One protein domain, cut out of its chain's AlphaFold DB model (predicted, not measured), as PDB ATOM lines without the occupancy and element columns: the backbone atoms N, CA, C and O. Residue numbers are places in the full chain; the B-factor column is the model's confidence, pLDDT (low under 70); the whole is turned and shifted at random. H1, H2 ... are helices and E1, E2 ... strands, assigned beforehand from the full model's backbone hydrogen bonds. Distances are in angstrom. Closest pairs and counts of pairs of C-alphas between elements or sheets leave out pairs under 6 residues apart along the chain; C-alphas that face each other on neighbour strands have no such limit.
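AT A GLANCE: This is residues 9 to 119 of the 126 residues of an uncharacterized protein of Flavobacteriaceae bacterium Ap0902 (UniProt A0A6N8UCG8). A twisted sheet of five strands, E1 to E5, curls round one long helix, H1, whose residues 9 to 16 stick out. The printed part has 111 residues, running H1 E1 E2 E3 E4 E5; the sheet is an antiparallel meander, each strand beside the one before. It is mixed, in two layers, compact (radius of gyration of the C-alphas 15.1 A), spanning 54 by 24 by 21 A.

HOW THE PARTS SIT: Look at the hairpins: E1, residues 43 to 58, with E2, 63 to 74 (N 49 to O 69, 2.9 A); E2 with E3, 80 to 90 (N 83 to O 70, 2.8 A); E3 with E4, 95 to 103 (N 88 to O 97, 2.8 A); E4 with E5, 114 to 118 (N 96 to O 117, 2.8 A). H1, residues 9 to 39, is on the sheet; its closest C-alphas to E2 are Gly 32 and Ile 70, 5.9 A. In H1, 22 of 27 O i to N i+4 pairs are within hydrogen-bond range.

IN THESE COORDINATES: Find C-alpha 9 at (11.942, 2.299, 29.292); H1 runs 44.8 A. E1, 34.7 A, bends at residue 53. E5 ends at (37.386, 11.943, 13.346).

THE WHOLE: The printed part has no cut and no long link. Low pLDDT includes residues 9 to 20.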
ATOM      1  N   PHE A   9      10.789   2.458  30.188       37.84
ATOM      2  CA  PHE A   9      11.942   2.299  29.292       37.84
ATOM      3  C   PHE A   9      11.653   2.811  27.870       37.84
ATOM      4  O   PHE A   9      12.567   3.218  27.166       37.84
ATOM      5  N   LEU A  10      10.378   2.863  27.471       37.56
ATOM      6  CA  LEU A  10       9.949   3.374  26.163       37.56
ATOM      7  C   LEU A  10       9.940   4.912  26.088       37.56
ATOM      8  O   LEU A  10      10.143   5.463  25.012       37.56
ATOM      9  N   LEU A  11       9.756   5.612  27.215       34.88
ATOM     10  CA  LEU A  11       9.681   7.082  27.252       34.88
ATOM     11  C   LEU A  11      11.054   7.767  27.341       34.88
ATOM     12  O   LEU A  11      11.220   8.866  26.821       34.88
ATOM     13  N   ALA A  12      12.060   7.118  27.935       37.28
ATOM     14  CA  ALA A  12      13.445   7.597  27.855       37.28
ATOM     15  C   ALA A  12      14.046   7.393  26.449       37.28
ATOM     16  O   ALA A  12      14.938   8.129  26.036       37.28
ATOM     17  N   PHE A  13      13.522   6.425  25.691       38.31
ATOM     18  CA  PHE A  13      14.028   6.059  24.371       38.31
ATOM     19  C   PHE A  13      13.639   7.070  23.279       38.31
ATOM     20  O   PHE A  13      14.428   7.329  22.376       38.31
ATOM     21  N   SER A  14      12.470   7.718  23.384       39.69
ATOM     22  CA  SER A  14      12.064   8.757  22.421       39.69
ATOM     23  C   SER A  14      12.826  10.078  22.587       39.69
ATOM     24  O   SER A  14      12.952  10.831  21.624       39.69
ATOM     25  N   LEU A  15      13.342  10.370  23.789       35.34
ATOM     26  CA  LEU A  15      14.100  11.596  24.075       35.34
ATOM     27  C   LEU A  15      15.528  11.547  23.514       35.34
ATOM     28  O   LEU A  15      15.992  12.543  22.972       35.34
ATOM     29  N   ILE A  16      16.178  10.380  23.551       43.91
ATOM     30  CA  ILE A  16      17.500  10.175  22.937       43.91
ATOM     31  C   ILE A  16      17.391  10.264  21.404       43.91
ATOM     32  O   ILE A  16      18.235  10.863  20.747       43.91
ATOM     33  N   PHE A  17      16.305   9.754  20.818       46.88
ATOM     34  CA  PHE A  17      16.092   9.801  19.369       46.88
ATOM     35  C   PHE A  17      15.833  11.204  18.805       46.88
ATOM     36  O   PHE A  17      16.331  11.532  17.728       46.88
ATOM     37  N   SER A  18      15.063  12.048  19.502       46.34
ATOM     38  CA  SER A  18      14.853  13.431  19.044       46.34
ATOM     39  C   SER A  18      16.164  14.215  19.026       46.34
ATOM     40  O   SER A  18      16.354  15.055  18.152       46.34
ATOM     41  N   GLN A  19      17.067  13.910  19.958       55.88
ATOM     42  CA  GLN A  19      18.386  14.518  20.034       55.88
ATOM     43  C   GLN A  19      19.294  14.045  18.882       55.88
ATOM     44  O   GLN A  19      19.921  14.875  18.233       55.88
ATOM     45  N   THR A  20      19.241  12.757  18.506       68.19
ATOM     46  CA  THR A  20      20.034  12.239  17.369       68.19
ATOM     47  C   THR A  20      19.698  12.874  16.020       68.19
ATOM     48  O   THR A  20      20.583  12.978  15.179       68.19
ATOM     49  N   ARG A  21      18.449  13.302  15.775       80.25
ATOM     50  CA  ARG A  21      18.089  13.921  14.486       80.25
ATOM     51  C   ARG A  21      18.624  15.338  14.359       80.25
ATOM     52  O   ARG A  21      19.201  15.650  13.327       80.25
ATOM     53  N   THR A  22      18.462  16.159  15.394       81.25
ATOM     54  CA  THR A  22      18.991  17.530  15.401       81.25
ATOM     55  C   THR A  22      20.518  17.528  15.366       81.25
ATOM     56  O   THR A  22      21.102  18.236  14.558       81.25
ATOM     57  N   GLU A  23      21.172  16.664  16.148       80.75
ATOM     58  CA  GLU A  23      22.635  16.512  16.088       80.75
ATOM     59  C   GLU A  23      23.096  16.032  14.702       80.75
ATOM     60  O   GLU A  23      24.086  16.518  14.161       80.75
ATOM     61  N   PHE A  24      22.355  15.111  14.075       85.31
ATOM     62  CA  PHE A  24      22.654  14.677  12.711       85.31
ATOM     63  C   PHE A  24      22.443  15.797  11.684       85.31
ATOM     64  O   PHE A  24      23.234  15.902  10.751       85.31
ATOM     65  N   GLU A  25      21.406  16.629  11.834       89.88
ATOM     66  CA  GLU A  25      21.181  17.820  11.000       89.88
ATOM     67  C   GLU A  25      22.351  18.796  11.088       89.88
ATOM     68  O   GLU A  25      22.842  19.240  10.052       89.88
ATOM     69  N   GLU A  26      22.827  19.091  12.298       88.06
ATOM     70  CA  GLU A  26      23.975  19.974  12.527       88.06
ATOM     71  C   GLU A  26      25.241  19.416  11.868       88.06
ATOM     72  O   GLU A  26      25.878  20.101  11.067       88.06
ATOM     73  N   ILE A  27      25.549  18.135  12.099       86.06
ATOM     74  CA  ILE A  27      26.713  17.479  11.488       86.06
ATOM     75  C   ILE A  27      26.580  17.438   9.963       86.06
ATOM     76  O   ILE A  27      27.550  17.679   9.246       86.06
ATOM     77  N   ALA A  28      25.391  17.142   9.439       89.94
ATOM     78  CA  ALA A  28      25.128  17.176   8.007       89.94
ATOM     79  C   ALA A  28      25.349  18.574   7.426       89.94
ATOM     80  O   ALA A  28      25.872  18.683   6.313       89.94
ATOM     81  N   PHE A  29      24.976  19.619   8.171       90.00
ATOM     82  CA  PHE A  29      25.159  21.001   7.761       90.00
ATOM     83  C   PHE A  29      26.638  21.374   7.668       90.00
ATOM     84  O   PHE A  29      27.110  21.748   6.592       90.00
ATOM     85  N   GLU A  30      27.390  21.159   8.749       86.44
ATOM     86  CA  GLU A  30      28.844  21.372   8.793       86.44
ATOM     87  C   GLU A  30      29.557  20.587   7.685       86.44
ATOM     88  O   GLU A  30      30.452  21.083   6.995       86.44
ATOM     89  N   PHE A  31      29.133  19.344   7.457       85.12
ATOM     90  CA  PHE A  31      29.710  18.507   6.416       85.12
ATOM     91  C   PHE A  31      29.397  19.006   5.003       85.12
ATOM     92  O   PHE A  31      30.238  18.911   4.102       85.12
ATOM     93  N   GLY A  32      28.201  19.554   4.796       88.06
ATOM     94  CA  GLY A  32      27.824  20.183   3.539       88.06
ATOM     95  C   GLY A  32      28.643  21.436   3.244       88.06
ATOM     96  O   GLY A  32      29.061  21.602   2.099       88.06
ATOM     97  N   GLU A  33      28.955  22.255   4.253       86.69
ATOM     98  CA  GLU A  33      29.878  23.392   4.116       86.69
ATOM     99  C   GLU A  33      31.278  22.931   3.695       86.69
ATOM    100  O   GLU A  33      31.839  23.442   2.729       86.69
ATOM    101  N   ILE A  34      31.803  21.881   4.331       84.12
ATOM    102  CA  ILE A  34      33.110  21.302   3.989       84.12
ATOM    103  C   ILE A  34      33.152  20.820   2.535       84.12
ATOM    104  O   ILE A  34      34.130  21.059   1.823       84.12
ATOM    105  N   ILE A  35      32.117  20.100   2.090       84.56
ATOM    106  CA  ILE A  35      32.029  19.637   0.701       84.56
ATOM    107  C   ILE A  35      31.935  20.827  -0.247       84.56
ATOM    108  O   ILE A  35      32.614  20.836  -1.273       84.56
ATOM    109  N   ASN A  36      31.103  21.808   0.085       85.06
ATOM    110  CA  ASN A  36      30.928  23.008  -0.713       85.06
ATOM    111  C   ASN A  36      32.267  23.737  -0.899       85.06
ATOM    112  O   ASN A  36      32.684  23.935  -2.037       85.06
ATOM    113  N   ASP A  37      33.000  23.998   0.184       82.25
ATOM    114  CA  ASP A  37      34.317  24.644   0.152       82.25
ATOM    115  C   ASP A  37      35.349  23.844  -0.656       82.25
ATOM    116  O   ASP A  37      36.160  24.405  -1.397       82.25
ATOM    117  N   ALA A  38      35.326  22.512  -0.544       79.94
ATOM    118  CA  ALA A  38      36.238  21.643  -1.283       79.94
ATOM    119  C   ALA A  38      35.926  21.588  -2.787       79.94
ATOM    120  O   ALA A  38      36.828  21.391  -3.606       79.94
ATOM    121  N   CYS A  39      34.653  21.726  -3.157       80.06
ATOM    122  CA  CYS A  39      34.171  21.530  -4.522       80.06
ATOM    123  C   CYS A  39      33.883  22.841  -5.264       80.06
ATOM    124  O   CYS A  39      33.717  22.822  -6.484       80.06
ATOM    125  N   SER A  40      33.829  23.968  -4.558       77.56
ATOM    126  CA  SER A  40      33.503  25.280  -5.100       77.56
ATOM    127  C   SER A  40      34.253  26.370  -4.344       77.56
ATOM    128  O   SER A  40      34.041  26.599  -3.161       77.56
ATOM    129  N   SER A  41      35.084  27.124  -5.056       67.69
ATOM    130  CA  SER A  41      35.797  28.277  -4.498       67.69
ATOM    131  C   SER A  41      34.907  29.512  -4.297       67.69
ATOM    132  O   SER A  41      35.350  30.486  -3.691       67.69
ATOM    133  N   ALA A  42      33.670  29.504  -4.817       66.50
ATOM    134  CA  ALA A  42      32.705  30.584  -4.635       66.50
ATOM    135  C   ALA A  42      31.265  30.111  -4.912       66.50
ATOM    136  O   ALA A  42      30.822  30.057  -6.062       66.50
ATOM    137  N   SER A  43      30.508  29.836  -3.855       79.38
ATOM    138  CA  SER A  43      29.096  29.442  -3.914       79.38
ATOM    139  C   SER A  43      28.210  30.357  -3.068       79.38
ATOM    140  O   SER A  43      28.686  31.104  -2.213       79.38
ATOM    141  N   LYS A  44      26.917  30.335  -3.370       81.12
ATOM    142  CA  LYS A  44      25.822  30.955  -2.621       81.12
ATOM    143  C   LYS A  44      24.701  29.935  -2.476       81.12
ATOM    144  O   LYS A  44      24.679  28.940  -3.201       81.12
ATOM    145  N   ASP A  45      23.775  30.221  -1.568       88.75
ATOM    146  CA  ASP A  45      22.536  29.459  -1.403       88.75
ATOM    147  C   ASP A  45      22.800  27.963  -1.156       88.75
ATOM    148  O   ASP A  45      22.236  27.100  -1.830       88.75
ATOM    149  N   LEU A  46      23.714  27.666  -0.220       90.69
ATOM    150  CA  LEU A  46      23.946  26.300   0.245       90.69
ATOM    151  C   LEU A  46      22.651  25.758   0.858       90.69
ATOM    152  O   LEU A  46      22.106  26.339   1.794       90.69
ATOM    153  N   ASP A  47      22.191  24.635   0.325       93.88
ATOM    154  CA  ASP A  47      21.008  23.913   0.768       93.88
ATOM    155  C   ASP A  47      21.364  22.446   1.002       93.88
ATOM    156  O   ASP A  47      22.042  21.812   0.184       93.88
ATOM    157  N   ILE A  48      20.906  21.909   2.129       94.38
ATOM    158  CA  ILE A  48      21.217  20.556   2.580       94.38
ATOM    159  C   ILE A  48      19.902  19.867   2.904       94.38
ATOM    160  O   ILE A  48      19.190  20.226   3.838       94.38
ATOM    161  N   SER A  49      19.580  18.859   2.102       95.19
ATOM    162  CA  SER A  49      18.342  18.100   2.201       95.19
ATOM    163  C   SER A  49      18.648  16.674   2.636       95.19
ATOM    164  O   SER A  49      19.362  15.939   1.946       95.19
ATOM    165  N   ILE A  50      18.105  16.290   3.788       95.00
ATOM    166  CA  ILE A  50      18.266  14.962   4.379       95.00
ATOM    167  C   ILE A  50      17.031  14.127   4.045       95.00
ATOM    168  O   ILE A  50      15.895  14.545   4.273       95.00
ATOM    169  N   ASP A  51      17.251  12.934   3.499       95.50
ATOM    170  CA  ASP A  51      16.199  11.949   3.273       95.50
ATOM    171  C   ASP A  51      15.928  11.192   4.581       95.50
ATOM    172  O   ASP A  51      16.556  10.172   4.879       95.50
ATOM    173  N   TRP A  52      14.986  11.711   5.367       91.81
ATOM    174  CA  TRP A  52      14.591  11.135   6.653       91.81
ATOM    175  C   TRP A  52      13.936   9.758   6.553       91.81
ATOM    176  O   TRP A  52      13.901   9.045   7.553       91.81
ATOM    177  N   GLU A  53      13.436   9.362   5.380       93.81
ATOM    178  CA  GLU A  53      12.941   7.997   5.163       93.81
ATOM    179  C   GLU A  53      14.099   6.999   5.066       93.81
ATOM    180  O   GLU A  53      13.936   5.820   5.375       93.81
ATOM    181  N   SER A  54      15.284   7.476   4.674       92.06
ATOM    182  CA  SER A  54      16.524   6.700   4.659       92.06
ATOM    183  C   SER A  54      17.338   6.783   5.951       92.06
ATOM    184  O   SER A  54      18.407   6.178   6.011       92.06
ATOM    185  N   PHE A  55      16.873   7.547   6.946       91.38
ATOM    186  CA  PHE A  55      17.570   7.697   8.218       91.38
ATOM    187  C   PHE A  55      17.465   6.405   9.028       91.38
ATOM    188  O   PHE A  55      16.367   5.999   9.417       91.38
ATOM    189  N   ASP A  56      18.609   5.786   9.296       88.69
ATOM    190  CA  ASP A  56      18.716   4.557  10.070       88.69
ATOM    191  C   ASP A  56      19.713   4.723  11.216       88.69
ATOM    192  O   ASP A  56      20.720   5.425  11.110       88.69
ATOM    193  N   THR A  57      19.426   4.053  12.327       84.44
ATOM    194  CA  THR A  57      20.265   4.060  13.524       84.44
ATOM    195  C   THR A  57      20.492   2.639  13.989       84.44
ATOM    196  O   THR A  57      19.539   1.890  14.214       84.44
ATOM    197  N   ASN A  58      21.747   2.288  14.230       80.19
ATOM    198  CA  ASN A  58      22.118   1.007  14.794       80.19
ATOM    199  C   ASN A  58      22.761   1.208  16.166       80.19
ATOM    200  O   ASN A  58      23.875   1.706  16.298       80.19
ATOM    201  N   TYR A  59      22.041   0.768  17.193       72.69
ATOM    202  CA  TYR A  59      22.452   0.864  18.593       72.69
ATOM    203  C   TYR A  59      23.599  -0.054  18.987       72.69
ATOM    204  O   TYR A  59      24.270   0.209  19.974       72.69
ATOM    205  N   ILE A  60      23.798  -1.150  18.256       73.25
ATOM    206  CA  ILE A  60      24.865  -2.109  18.553       73.25
ATOM    207  C   ILE A  60      26.208  -1.538  18.101       73.25
ATOM    208  O   ILE A  60      27.217  -1.737  18.767       73.25
ATOM    209  N   THR A  61      26.212  -0.837  16.968       71.81
ATOM    210  CA  THR A  61      27.404  -0.205  16.387       71.81
ATOM    211  C   THR A  61      27.525   1.277  16.733       71.81
ATOM    212  O   THR A  61      28.468   1.925  16.280       71.81
ATOM    213  N   GLU A  62      26.578   1.811  17.511       76.88
ATOM    214  CA  GLU A  62      26.474   3.234  17.853       76.88
ATOM    215  C   GLU A  62      26.553   4.131  16.606       76.88
ATOM    216  O   GLU A  62      27.265   5.131  16.581       76.88
ATOM    217  N   SER A  63      25.859   3.738  15.534       82.31
ATOM    218  CA  SER A  63      25.938   4.427  14.247       82.31
ATOM    219  C   SER A  63      24.610   5.021  13.806       82.31
ATOM    220  O   SER A  63      23.551   4.444  14.051       82.31
ATOM    221  N   ALA A  64      24.678   6.135  13.086       86.56
ATOM    222  CA  ALA A  64      23.541   6.756  12.418       86.56
ATOM    223  C   ALA A  64      23.902   7.050  10.964       86.56
ATOM    224  O   ALA A  64      25.008   7.507  10.682       86.56
ATOM    225  N   GLU A  65      22.992   6.801  10.029       92.06
ATOM    226  CA  GLU A  65      23.222   7.113   8.623       92.06
ATOM    227  C   GLU A  65      21.977   7.632   7.917       92.06
ATOM    228  O   GLU A  65      20.858   7.275   8.264       92.06
ATOM    229  N   ALA A  66      22.184   8.467   6.898       93.44
ATOM    230  CA  ALA A  66      21.126   8.906   5.995       93.44
ATOM    231  C   ALA A  66      21.680   9.278   4.622       93.44
ATOM    232  O   ALA A  66      22.859   9.616   4.457       93.44
ATOM    233  N   LYS A  67      20.802   9.258   3.618       95.62
ATOM    234  CA  LYS A  67      21.080   9.866   2.319       95.62
ATOM    235  C   LYS A  67      20.886  11.374   2.418       95.62
ATOM    236  O   LYS A  67      19.883  11.849   2.944       95.62
ATOM    237  N   ILE A  68      21.837  12.120   1.871       94.88
ATOM    238  CA  ILE A  68      21.831  13.582   1.891       94.88
ATOM    239  C   ILE A  68      22.077  14.097   0.478       94.88
ATOM    240  O   ILE A  68      22.873  13.537  -0.287       94.88
ATOM    241  N   LYS A  69      21.381  15.175   0.129       94.38
ATOM    242  CA  LYS A  69      21.649  16.004  -1.038       94.38
ATOM    243  C   LYS A  69      22.201  17.343  -0.561       94.38
ATOM    244  O   LYS A  69      21.528  18.048   0.179       94.38
ATOM    245  N   ILE A  70      23.385  17.694  -1.038       92.31
ATOM    246  CA  ILE A  70      24.008  19.002  -0.834       92.31
ATOM    247  C   ILE A  70      23.899  19.747  -2.161       92.31
ATOM    248  O   ILE A  70      24.250  19.193  -3.205       92.31
ATOM    249  N   SER A  71      23.391  20.970  -2.151       91.75
ATOM    250  CA  SER A  71      23.253  21.798  -3.348       91.75
ATOM    251  C   SER A  71      23.627  23.244  -3.099       91.75
ATOM    252  O   SER A  71      23.530  23.725  -1.981       91.75
ATOM    253  N   TRP A  72      24.071  23.927  -4.148       90.56
ATOM    254  CA  TRP A  72      24.438  25.338  -4.094       90.56
ATOM    255  C   TRP A  72      24.376  25.974  -5.484       90.56
ATOM    256  O   TRP A  72      24.309  25.289  -6.509       90.56
ATOM    257  N   VAL A  73      24.439  27.302  -5.525       87.75
ATOM    258  CA  VAL A  73      24.560  28.086  -6.757       87.75
ATOM    259  C   VAL A  73      25.986  28.613  -6.877       87.75
ATOM    260  O   VAL A  73      26.527  29.211  -5.949       87.75
ATOM    261  N   GLY A  74      26.626  28.405  -8.029       82.44
ATOM    262  CA  GLY A  74      27.944  28.972  -8.308       82.44
ATOM    263  C   GLY A  74      27.871  30.494  -8.397       82.44
ATOM    264  O   GLY A  74      27.202  31.030  -9.279       82.44
ATOM    265  N   SER A  75      28.593  31.204  -7.532       76.50
ATOM    266  CA  SER A  75      28.495  32.667  -7.398       76.50
ATOM    267  C   SER A  75      28.863  33.440  -8.665       76.50
ATOM    268  O   SER A  75      28.402  34.563  -8.849       76.50
ATOM    269  N   TRP A  76      29.704  32.855  -9.519       72.75
ATOM    270  CA  TRP A  76      30.212  33.484 -10.741       72.75
ATOM    271  C   TRP A  76      29.432  33.073 -11.987       72.75
ATOM    272  O   TRP A  76      29.274  33.867 -12.907       72.75
ATOM    273  N   THR A  77      28.952  31.830 -12.026       80.75
ATOM    274  CA  THR A  77      28.283  31.268 -13.206       80.75
ATOM    275  C   THR A  77      26.761  31.307 -13.097       80.75
ATOM    276  O   THR A  77      26.079  31.119 -14.100       80.75
ATOM    277  N   GLY A  78      26.215  31.492 -11.889       82.75
ATOM    278  CA  GLY A  78      24.787  31.328 -11.598       82.75
ATOM    279  C   GLY A  78      24.285  29.894 -11.794       82.75
ATOM    280  O   GLY A  78      23.083  29.652 -11.790       82.75
ATOM    281  N   SER A  79      25.190  28.936 -12.015       86.19
ATOM    282  CA  SER A  79      24.830  27.548 -12.306       86.19
ATOM    283  C   SER A  79      24.476  26.812 -11.023       86.19
ATOM    284  O   SER A  79      25.137  26.989 -10.001       86.19
ATOM    285  N   PHE A  80      23.448  25.971 -11.092       88.62
ATOM    286  CA  PHE A  80      23.039  25.130  -9.977       88.62
ATOM    287  C   PHE A  80      23.862  23.839  -9.940       88.62
ATOM    288  O   PHE A  80      23.938  23.117 -10.935       88.62
ATOM    289  N   TYR A  81      24.432  23.548  -8.776       89.12
ATOM    290  CA  TYR A  81      25.286  22.401  -8.506       89.12
ATOM    291  C   TYR A  81      24.673  21.546  -7.399       89.12
ATOM    292  O   TYR A  81      24.060  22.067  -6.466       89.12
ATOM    293  N   TRP A  82      24.824  20.224  -7.493       91.31
ATOM    294  CA  TRP A  82      24.392  19.323  -6.427       91.31
ATOM    295  C   TRP A  82      25.206  18.035  -6.368       91.31
ATOM    296  O   TRP A  82      25.675  17.525  -7.385       91.31
ATOM    297  N   ILE A  83      25.310  17.474  -5.165       90.69
ATOM    298  CA  ILE A  83      25.962  16.199  -4.872       90.69
ATOM    299  C   ILE A  83      25.040  15.393  -3.963       90.69
ATOM    300  O   ILE A  83      24.507  15.913  -2.983       90.69
ATOM    301  N   LYS A  84      24.835  14.116  -4.286       92.56
ATOM    302  CA  LYS A  84      24.090  13.183  -3.437       92.56
ATOM    303  C   LYS A  84      25.003  12.091  -2.916       92.56
ATOM    304  O   LYS A  84      25.822  11.550  -3.658       92.56
ATOM    305  N   GLY A  85      24.805  11.721  -1.661       92.12
ATOM    306  CA  GLY A  85      25.596  10.687  -1.018       92.12
ATOM    307  C   GLY A  85      24.967  10.160   0.258       92.12
ATOM    308  O   GLY A  85      23.821  10.478   0.580       92.12
ATOM    309  N   LYS A  86      25.726   9.317   0.953       93.56
ATOM    310  CA  LYS A  86      25.418   8.812   2.288       93.56
ATOM    311  C   LYS A  86      26.340   9.461   3.299       93.56
ATOM    312  O   LYS A  86      27.554   9.388   3.112       93.56
ATOM    313  N   LEU A  87      25.774  10.007   4.364       92.00
ATOM    314  CA  LEU A  87      26.520  10.372   5.559       92.00
ATOM    315  C   LEU A  87      26.337   9.269   6.597       92.00
ATOM    316  O   LEU A  87      25.214   8.824   6.825       92.00
ATOM    317  N   VAL A  88      27.440   8.822   7.188       90.50
ATOM    318  CA  VAL A  88      27.470   7.801   8.235       90.50
ATOM    319  C   VAL A  88      28.257   8.357   9.413       90.50
ATOM    320  O   VAL A  88      29.413   8.745   9.261       90.50
ATOM    321  N   LEU A  89      27.631   8.376  10.580       86.69
ATOM    322  CA  LEU A  89      28.260   8.624  11.866       86.69
ATOM    323  C   LEU A  89      28.565   7.258  12.481       86.69
ATOM    324  O   LEU A  89      27.644   6.494  12.749       86.69
ATOM    325  N   ASP A  90      29.839   6.929  12.656       82.31
ATOM    326  CA  ASP A  90      30.306   5.706  13.311       82.31
ATOM    327  C   ASP A  90      30.791   6.069  14.718       82.31
ATOM    328  O   ASP A  90      31.906   6.569  14.888       82.31
ATOM    329  N   GLY A  91      29.948   5.841  15.730       70.69
ATOM    330  CA  GLY A  91      30.276   6.116  17.128       70.69
ATOM    331  C   GLY A  91      31.377   5.211  17.679       70.69
ATOM    332  O   GLY A  91      32.200   5.669  18.470       70.69
ATOM    333  N   THR A  92      31.485   3.975  17.178       72.25
ATOM    334  CA  THR A  92      32.522   3.020  17.605       72.25
ATOM    335  C   THR A  92      33.914   3.504  17.205       72.25
ATOM    336  O   THR A  92      34.855   3.458  17.996       72.25
ATOM    337  N   GLN A  93      34.055   3.983  15.967       73.94
ATOM    338  CA  GLN A  93      35.321   4.517  15.459       73.94
ATOM    339  C   GLN A  93      35.479   6.018  15.698       73.94
ATOM    340  O   GLN A  93      36.550   6.556  15.428       73.94
ATOM    341  N   ARG A  94      34.432   6.689  16.193       74.75
ATOM    342  CA  ARG A  94      34.329   8.151  16.292       74.75
ATOM    343  C   ARG A  94      34.589   8.842  14.956       74.75
ATOM    344  O   ARG A  94      35.322   9.829  14.895       74.75
ATOM    345  N   LYS A  95      34.009   8.306  13.881       80.44
ATOM    346  CA  LYS A  95      34.230   8.782  12.513       80.44
ATOM    347  C   LYS A  95      32.963   9.297  11.860       80.44
ATOM    348  O   LYS A  95      31.879   8.769  12.073       80.44
ATOM    349  N   ILE A  96      33.142  10.279  10.988       83.44
ATOM    350  CA  ILE A  96      32.139  10.742  10.036       83.44
ATOM    351  C   ILE A  96      32.602  10.308   8.653       83.44
ATOM    352  O   ILE A  96      33.718  10.632   8.236       83.44
ATOM    353  N   LEU A  97      31.757   9.564   7.947       87.19
ATOM    354  CA  LEU A  97      32.048   9.010   6.632       87.19
ATOM    355  C   LEU A  97      31.041   9.528   5.617       87.19
ATOM    356  O   LEU A  97      29.831   9.476   5.833       87.19
ATOM    357  N   TRP A  98      31.549   9.960   4.470       88.25
ATOM    358  CA  TRP A  98      30.742  10.341   3.324       88.25
ATOM    359  C   TRP A  98      31.022   9.463   2.125       88.25
ATOM    360  O   TRP A  98      32.177   9.239   1.759       88.25
ATOM    361  N   TYR A  99      29.943   9.036   1.481       88.69
ATOM    362  CA  TYR A  99      29.977   8.234   0.272       88.69
ATOM    363  C   TYR A  99      29.154   8.918  -0.807       88.69
ATOM    364  O   TYR A  99      27.925   8.886  -0.758       88.69
ATOM    365  N   LYS A 100      29.810   9.524  -1.800       88.44
ATOM    366  CA  LYS A 100      29.099  10.085  -2.952       88.44
ATOM    367  C   LYS A 100      28.503   8.967  -3.803       88.44
ATOM    368  O   LYS A 100      29.179   7.997  -4.135       88.44
ATOM    369  N   TYR A 101      27.253   9.154  -4.211       88.88
ATOM    370  CA  TYR A 101      26.601   8.306  -5.204       88.88
ATOM    371  C   TYR A 101      26.745   8.892  -6.605       88.88
ATOM    372  O   TYR A 101      27.196   8.216  -7.523       88.88
ATOM    373  N   TYR A 102      26.322  10.145  -6.769       87.19
ATOM    374  CA  TYR A 102      26.288  10.847  -8.046       87.19
ATOM    375  C   TYR A 102      26.138  12.354  -7.814       87.19
ATOM    376  O   TYR A 102      25.722  12.797  -6.739       87.19
ATOM    377  N   ASP A 103      26.489  13.141  -8.823       89.75
ATOM    378  CA  ASP A 103      26.504  14.598  -8.764       89.75
ATOM    379  C   ASP A 103      26.006  15.220 -10.082       89.75
ATOM    380  O   ASP A 103      25.758  14.513 -11.061       89.75
ATOM    381  N   SER A 104      25.798  16.537 -10.089       87.12
ATOM    382  CA  SER A 104      25.330  17.295 -11.256       87.12
ATOM    383  C   SER A 104      26.344  17.400 -12.399       87.12
ATOM    384  O   SER A 104      26.008  17.943 -13.452       87.12
ATOM    385  N   GLY A 105      27.580  16.936 -12.203       80.31
ATOM    386  CA  GLY A 105      28.715  17.238 -13.066       80.31
ATOM    387  C   GLY A 105      29.291  18.638 -12.829       80.31
ATOM    388  O   GLY A 105      28.726  19.459 -12.103       80.31
ATOM    389  N   GLY A 106      30.445  18.903 -13.449       73.88
ATOM    390  CA  GLY A 106      31.161  20.180 -13.328       73.88
ATOM    391  C   GLY A 106      32.102  20.283 -12.123       73.88
ATOM    392  O   GLY A 106      32.703  21.334 -11.920       73.88
ATOM    393  N   PHE A 107      32.271  19.201 -11.355       74.62
ATOM    394  CA  PHE A 107      33.196  19.158 -10.225       74.62
ATOM    395  C   PHE A 107      34.568  18.586 -10.613       74.62
ATOM    396  O   PHE A 107      34.646  17.697 -11.469       74.62
ATOM    397  N   PRO A 108      35.654  19.033  -9.959       70.81
ATOM    398  CA  PRO A 108      36.954  18.372 -10.025       70.81
ATOM    399  C   PRO A 108      36.862  16.875  -9.687       70.81
ATOM    400  O   PRO A 108      36.060  16.467  -8.848       70.81
ATOM    401  N   SER A 109      37.719  16.039 -10.281       65.94
ATOM    402  CA  SER A 109      37.702  14.578 -10.069       65.94
ATOM    403  C   SER A 109      37.969  14.150  -8.620       65.94
ATOM    404  O   SER A 109      37.613  13.041  -8.232       65.94
ATOM    405  N   ASN A 110      38.586  15.017  -7.815       65.19
ATOM    406  CA  ASN A 110      38.840  14.817  -6.388       65.19
ATOM    407  C   ASN A 110      37.720  15.361  -5.482       65.19
ATOM    408  O   ASN A 110      37.806  15.236  -4.263       65.19
ATOM    409  N   CYS A 111      36.655  15.935  -6.043       69.75
ATOM    410  CA  CYS A 111      35.513  16.376  -5.256       69.75
ATOM    411  C   CYS A 111      34.711  15.164  -4.743       69.75
ATOM    412  O   CYS A 111      34.098  14.410  -5.513       69.75
ATOM    413  N   SER A 112      34.717  15.030  -3.412       61.69
ATOM    414  CA  SER A 112      33.726  14.334  -2.577       61.69
ATOM    415  C   SER A 112      33.493  12.835  -2.817       61.69
ATOM    416  O   SER A 112      32.474  12.311  -2.382       61.69
ATOM    417  N   LEU A 113      34.420  12.103  -3.446       63.75
ATOM    418  CA  LEU A 113      34.264  10.651  -3.653       63.75
ATOM    419  C   LEU A 113      34.139   9.871  -2.334       63.75
ATOM    420  O   LEU A 113      33.210   9.078  -2.175       63.75
ATOM    421  N   LYS A 114      35.045  10.130  -1.388       68.31
ATOM    422  CA  LYS A 114      34.976   9.641  -0.010       68.31
ATOM    423  C   LYS A 114      35.647  10.662   0.899       68.31
ATOM    424  O   LYS A 114      36.771  11.067   0.621       68.31
ATOM    425  N   VAL A 115      34.971  11.063   1.968       70.38
ATOM    426  CA  VAL A 115      35.547  11.938   2.998       70.38
ATOM    427  C   VAL A 115      35.388  11.239   4.341       70.38
ATOM    428  O   VAL A 115      34.327  10.692   4.636       70.38
ATOM    429  N   GLU A 116      36.466  11.209   5.113       74.50
ATOM    430  CA  GLU A 116      36.551  10.575   6.427       74.50
ATOM    431  C   GLU A 116      37.133  11.602   7.404       74.50
ATOM    432  O   GLU A 116      38.129  12.257   7.089       74.50
ATOM    433  N   ARG A 117      36.475  11.792   8.551       67.44
ATOM    434  CA  ARG A 117      36.884  12.719   9.620       67.44
ATOM    435  C   ARG A 117      36.739  12.012  10.969       67.44
ATOM    436  O   ARG A 117      35.814  11.219  11.123       67.44
ATOM    437  N   GLU A 118      37.593  12.326  11.940       65.31
ATOM    438  CA  GLU A 118      37.386  11.943  13.346       65.31
ATOM    439  C   GLU A 118      36.569  13.024  14.080       65.31
ATOM    440  O   GLU A 118      36.624  14.195  13.718       65.31
ATOM    441  N   TYR A 119      35.787  12.643  15.092       54.97
ATOM    442  CA  TYR A 119      35.019  13.563  15.943       54.97
ATOM    443  C   TYR A 119      35.668  13.686  17.341       54.97
ATOM    444  O   TYR A 119      35.985  12.655  17.955       54.97
TER     445      TYR A 119